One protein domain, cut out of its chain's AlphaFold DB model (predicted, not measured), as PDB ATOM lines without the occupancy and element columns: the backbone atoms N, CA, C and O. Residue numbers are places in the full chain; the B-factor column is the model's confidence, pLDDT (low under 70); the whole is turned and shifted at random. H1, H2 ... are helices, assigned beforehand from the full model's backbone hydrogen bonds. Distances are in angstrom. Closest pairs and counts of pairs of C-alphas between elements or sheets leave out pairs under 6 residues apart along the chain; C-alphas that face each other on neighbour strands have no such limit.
ATOM      1  N   TRP A   6     191.621 222.969 160.971       73.31
ATOM      2  CA  TRP A   6     192.753 222.362 161.683       73.31
ATOM      3  C   TRP A   6     193.311 223.266 162.797       73.31
ATOM      4  O   TRP A   6     193.739 222.751 163.827       73.31
ATOM      5  N   SER A   7     193.280 224.590 162.616       71.62
ATOM      6  CA  SER A   7     193.701 225.558 163.631       71.62
ATOM      7  C   SER A   7     192.675 225.649 164.759       71.62
ATOM      8  O   SER A   7     193.053 225.706 165.924       71.62
ATOM      9  N   LEU A   8     191.380 225.613 164.426       69.38
ATOM     10  CA  LEU A   8     190.283 225.638 165.404       69.38
ATOM     11  C   LEU A   8     190.253 224.375 166.276       69.38
ATOM     12  O   LEU A   8     189.862 224.433 167.435       69.38
ATOM     13  N   LEU A   9     190.673 223.235 165.725       66.31
ATOM     14  CA  LEU A   9     190.764 221.960 166.442       66.31
ATOM     15  C   LEU A   9     192.018 221.837 167.320       66.31
ATOM     16  O   LEU A   9     192.068 220.944 168.164       66.31
ATOM     17  N   GLY A  10     193.025 222.692 167.114       61.84
ATOM     18  CA  GLY A  10     194.221 222.746 167.957       61.84
ATOM     19  C   GLY A  10     193.977 223.408 169.317       61.84
ATOM     20  O   GLY A  10     194.743 223.171 170.247       61.84
ATOM     21  N   ASP A  11     192.905 224.196 169.438       59.50
ATOM     22  CA  ASP A  11     192.506 224.891 170.660       59.50
ATOM     23  C   ASP A  11     191.290 224.187 171.287       59.50
ATOM     24  O   ASP A  11     190.216 224.084 170.682       59.50
ATOM     25  N   THR A  12     191.458 223.633 172.491       59.66
ATOM     26  CA  THR A  12     190.493 222.696 173.095       59.66
ATOM     27  C   THR A  12     189.142 223.338 173.416       59.66
ATOM     28  O   THR A  12     188.127 222.639 173.416       59.66
ATOM     29  N   GLY A  13     189.093 224.657 173.632       70.81
ATOM     30  CA  GLY A  13     187.852 225.391 173.908       70.81
ATOM     31  C   GLY A  13     187.066 225.747 172.644       70.81
ATOM     32  O   GLY A  13     185.893 225.393 172.502       70.81
ATOM     33  N   VAL A  14     187.713 226.425 171.693       72.12
ATOM     34  CA  VAL A  14     187.055 226.926 170.475       72.12
ATOM     35  C   VAL A  14     186.552 225.771 169.608       72.12
ATOM     36  O   VAL A  14     185.399 225.785 169.170       72.12
ATOM     37  N   GLY A  15     187.364 224.724 169.433       74.62
ATOM     38  CA  GLY A  15     186.979 223.543 168.663       74.62
ATOM     39  C   GLY A  15     185.735 222.845 169.221       74.62
ATOM     40  O   GLY A  15     184.873 222.410 168.452       74.62
ATOM     41  N   PHE A  16     185.595 222.791 170.551       77.75
ATOM     42  CA  PHE A  16     184.416 222.226 171.209       77.75
ATOM     43  C   PHE A  16     183.162 223.065 170.940       77.75
ATOM     44  O   PHE A  16     182.163 222.527 170.461       77.75
ATOM     45  N   HIS A  17     183.223 224.383 171.149       80.81
ATOM     46  CA  HIS A  17     182.082 225.274 170.908       80.81
ATOM     47  C   HIS A  17     181.609 225.248 169.452       80.81
ATOM     48  O   HIS A  17     180.408 225.146 169.190       80.81
ATOM     49  N   CYS A  18     182.542 225.284 168.497       78.50
ATOM     50  CA  CYS A  18     182.219 225.209 167.076       78.50
ATOM     51  C   CYS A  18     181.552 223.873 166.712       78.50
ATOM     52  O   CYS A  18     180.585 223.857 165.947       78.50
ATOM     53  N   ARG A  19     182.011 222.759 167.298       76.75
ATOM     54  CA  ARG A  19     181.398 221.438 167.104       76.75
ATOM     55  C   ARG A  19     179.980 221.388 167.668       76.75
ATOM     56  O   ARG A  19     179.074 220.933 166.974       76.75
ATOM     57  N   THR A  20     179.775 221.878 168.888       80.88
ATOM     58  CA  THR A  20     178.453 221.926 169.531       80.88
ATOM     59  C   THR A  20     177.467 222.755 168.711       80.88
ATOM     60  O   THR A  20     176.350 222.308 168.463       80.88
ATOM     61  N   LEU A  21     177.889 223.919 168.207       81.94
ATOM     62  CA  LEU A  21     177.090 224.736 167.289       81.94
ATOM     63  C   LEU A  21     176.663 223.950 166.045       81.94
ATOM     64  O   LEU A  21     175.477 223.915 165.728       81.94
ATOM     65  N   CYS A  22     177.600 223.273 165.374       77.19
ATOM     66  CA  CYS A  22     177.300 222.466 164.187       77.19
ATOM     67  C   CYS A  22     176.290 221.352 164.473       77.19
ATOM     68  O   CYS A  22     175.400 221.089 163.665       77.19
ATOM     69  N   GLN A  23     176.425 220.693 165.625       77.88
ATOM     70  CA  GLN A  23     175.555 219.591 166.025       77.88
ATOM     71  C   GLN A  23     174.143 220.059 166.393       77.88
ATOM     72  O   GLN A  23     173.195 219.312 166.158       77.88
ATOM     73  N   ASN A  24     173.997 221.291 166.883       83.25
ATOM     74  CA  ASN A  24     172.729 221.836 167.368       83.25
ATOM     75  C   ASN A  24     171.863 222.517 166.296       83.25
ATOM     76  O   ASN A  24     170.708 222.823 166.575       83.25
ATOM     77  N   ILE A  25     172.366 222.758 165.080       80.50
ATOM     78  CA  ILE A  25     171.551 223.336 163.992       80.50
ATOM     79  C   ILE A  25     170.449 222.336 163.603       80.50
ATOM     80  O   ILE A  25     170.788 221.263 163.125       80.50
ATOM     81  N   PRO A  26     169.145 222.608 163.733       80.50
ATOM     82  CA  PRO A  26     168.134 221.585 163.467       80.50
ATOM     83  C   PRO A  26     168.184 221.035 162.024       80.50
ATOM     84  O   PRO A  26     168.443 221.802 161.083       80.50
ATOM     85  N   PRO A  27     167.936 219.725 161.816       73.75
ATOM     86  CA  PRO A  27     167.695 219.172 160.484       73.75
ATOM     87  C   PRO A  27     166.520 219.892 159.802       73.75
ATOM     88  O   PRO A  27     165.583 220.318 160.471       73.75
ATOM     89  N   GLY A  28     166.566 220.047 158.476       75.56
ATOM     90  CA  GLY A  28     165.472 220.666 157.709       75.56
ATOM     91  C   GLY A  28     165.468 222.201 157.670       75.56
ATOM     92  O   GLY A  28     164.631 222.787 156.996       75.56
ATOM     93  N   THR A  29     166.431 222.868 158.312       80.00
ATOM     94  CA  THR A  29     166.602 224.336 158.227       80.00
ATOM     95  C   THR A  29     167.112 224.827 156.869       80.00
ATOM     96  O   THR A  29     167.141 226.028 156.620       80.00
ATOM     97  N   GLY A  30     167.588 223.922 156.006       75.88
ATOM     98  CA  GLY A  30     168.298 224.275 154.773       75.88
ATOM     99  C   GLY A  30     169.716 224.824 155.002       75.88
ATOM    100  O   GLY A  30     170.401 225.163 154.038       75.88
ATOM    101  N   ALA A  31     170.182 224.903 156.254       75.88
ATOM    102  CA  ALA A  31     171.513 225.394 156.584       75.88
ATOM    103  C   ALA A  31     172.600 224.423 156.099       75.88
ATOM    104  O   ALA A  31     172.624 223.252 156.480       75.88
ATOM    105  N   ARG A  32     173.539 224.930 155.293       76.88
ATOM    106  CA  ARG A  32     174.710 224.177 154.825       76.88
ATOM    107  C   ARG A  32     175.925 224.508 155.680       76.88
ATOM    108  O   ARG A  32     176.280 225.676 155.847       76.88
ATOM    109  N   ILE A  33     176.578 223.477 156.205       77.00
ATOM    110  CA  ILE A  33     177.828 223.625 156.950       77.00
ATOM    111  C   ILE A  33     178.975 223.413 155.969       77.00
ATOM    112  O   ILE A  33     179.150 222.326 155.435       77.00
ATOM    113  N   VAL A  34     179.752 224.469 155.742       77.56
ATOM    114  CA  VAL A  34     180.948 224.432 154.894       77.56
ATOM    115  C   VAL A  34     182.174 224.587 155.780       77.56
ATOM    116  O   VAL A  34     182.232 225.520 156.590       77.56
ATOM    117  N   THR A  35     183.128 223.674 155.625       77.94
ATOM    118  CA  THR A  35     184.418 223.673 156.319       77.94
ATOM    119  C   THR A  35     185.556 223.713 155.301       77.94
ATOM    120  O   THR A  35     185.471 223.079 154.252       77.94
ATOM    121  N   SER A  36     186.622 224.450 155.604       78.94
ATOM    122  CA  SER A  36     187.867 224.460 154.825       78.94
ATOM    123  C   SER A  36     189.067 224.169 155.721       78.94
ATOM    124  O   SER A  36     189.061 224.412 156.930       78.94
ATOM    125  N   THR A  37     190.103 223.578 155.130       75.12
ATOM    126  CA  THR A  37     191.361 223.280 155.814       75.12
ATOM    127  C   THR A  37     192.497 223.157 154.817       75.12
ATOM    128  O   THR A  37     192.327 222.592 153.739       75.12
ATOM    129  N   SER A  38     193.678 223.610 155.218       71.44
ATOM    130  CA  SER A  38     194.939 223.302 154.543       71.44
ATOM    131  C   SER A  38     195.622 222.030 155.075       71.44
ATOM    132  O   SER A  38     196.643 221.601 154.535       71.44
ATOM    133  N   ARG A  39     195.081 221.395 156.130       70.50
ATOM    134  CA  ARG A  39     195.599 220.149 156.725       70.50
ATOM    135  C   ARG A  39     194.483 219.161 157.029       70.50
ATOM    136  O   ARG A  39     193.633 219.412 157.882       70.50
ATOM    137  N   ILE A  40     194.526 217.996 156.392       69.69
ATOM    138  CA  ILE A  40     193.592 216.908 156.687       69.69
ATOM    139  C   ILE A  40     194.064 216.210 157.968       69.69
ATOM    140  O   ILE A  40     195.033 215.455 157.955       69.69
ATOM    141  N   LEU A  41     193.387 216.474 159.088       68.56
ATOM    142  CA  LEU A  41     193.613 215.776 160.358       68.56
ATOM    143  C   LEU A  41     192.504 214.742 160.606       68.56
ATOM    144  O   LEU A  41     191.344 215.024 160.297       68.56
ATOM    145  N   PRO A  42     192.785 213.600 161.262       67.75
ATOM    146  CA  PRO A  42     191.748 212.625 161.624       67.75
ATOM    147  C   PRO A  42     190.596 213.230 162.445       67.75
ATOM    148  O   PRO A  42     189.443 212.822 162.321       67.75
ATOM    149  N   ALA A  43     190.895 214.246 163.261       64.44
ATOM    150  CA  ALA A  43     189.906 214.972 164.053       64.44
ATOM    151  C   ALA A  43     188.875 215.736 163.198       64.44
ATOM    152  O   ALA A  43     187.766 215.982 163.664       64.44
ATOM    153  N   MET A  44     189.188 216.056 161.940       67.06
ATOM    154  CA  MET A  44     188.269 216.759 161.042       67.06
ATOM    155  C   MET A  44     187.079 215.911 160.613       67.06
ATOM    156  O   MET A  44     185.967 216.429 160.532       67.06
ATOM    157  N   GLY A  45     187.268 214.597 160.453       63.16
ATOM    158  CA  GLY A  45     186.154 213.672 160.229       63.16
ATOM    159  C   GLY A  45     185.135 213.691 161.377       63.16
ATOM    160  O   GLY A  45     183.961 213.413 161.167       63.16
ATOM    161  N   ARG A  46     185.554 214.098 162.587       63.22
ATOM    162  CA  ARG A  46     184.677 214.248 163.763       63.22
ATOM    163  C   ARG A  46     183.973 215.605 163.835       63.22
ATOM    164  O   ARG A  46     183.055 215.767 164.640       63.22
ATOM    165  N   PHE A  47     184.416 216.581 163.046       62.38
ATOM    166  CA  PHE A  47     183.766 217.885 162.924       62.38
ATOM    167  C   PHE A  47     182.653 217.834 161.864       62.38
ATOM    168  O   PHE A  47     181.579 218.391 162.068       62.38
ATOM    169  N   CYS A  48     182.863 217.068 160.790       58.84
ATOM    170  CA  CYS A  48     181.915 216.875 159.689       58.84
ATOM    171  C   CYS A  48     180.932 215.700 159.908       58.84
ATOM    172  O   CYS A  48     180.574 215.028 158.952       58.84
ATOM    173  N   LEU A  49     180.491 215.425 161.144       55.34
ATOM    174  CA  LEU A  49     179.635 214.263 161.494       55.34
ATOM    175  C   LEU A  49     178.177 214.332 160.983       55.34
ATOM    176  O   LEU A  49     177.342 213.541 161.411       55.34
TER     177      LEU A  49
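What this domain is: This is residues 6 to 49 of the 187 residues of the protein "Helicase C-terminal domain-containing protein" of Aspergillus novofumigatus (strain IBT 16806) (UniProt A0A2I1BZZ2). The longer helix H1 runs out along the longest axis, an extended unnamed strip, residues 30 to 38, folds back past it, and the short helix H2 follows a second turn, apart from H1. The printed part has 44 residues with two named helices, H1 then H2, and no named strand; it is all helix in class, though under half of its residues, 18, are in named elements. It is only just compact, close to loose, with a radius of gyration of the C-alphas of 11.0 A and spans of 30 by 20 by 13 A.

How they stand to each other: H1, residues 12 to 24, is joined to H2, residues 42 to 46, by a long link of 17 residues. The two helices are apart, with no C-alpha of the one within 8 A of the other. In H1, 8 of 9 O i to N i+4 pairs are within hydrogen-bond range; in H2, 0 of 1 is, but 2 of 2 O i to N i+3 pairs are.

Where its parts are: H1 begins at C-alpha 12 (190.493, 222.696, 173.095) and is 18.7 A long. H2 is 7.6 A long and ends at C-alpha 46 (184.677, 214.248, 163.763).

The domain as a whole: The C-alphas farthest apart, Gly 10 and Gly 28, are 30.6 A apart. The printed part has no cut. Its mean pLDDT is 72.3, and residues 8 to 12 and 40 to 49 are under 70.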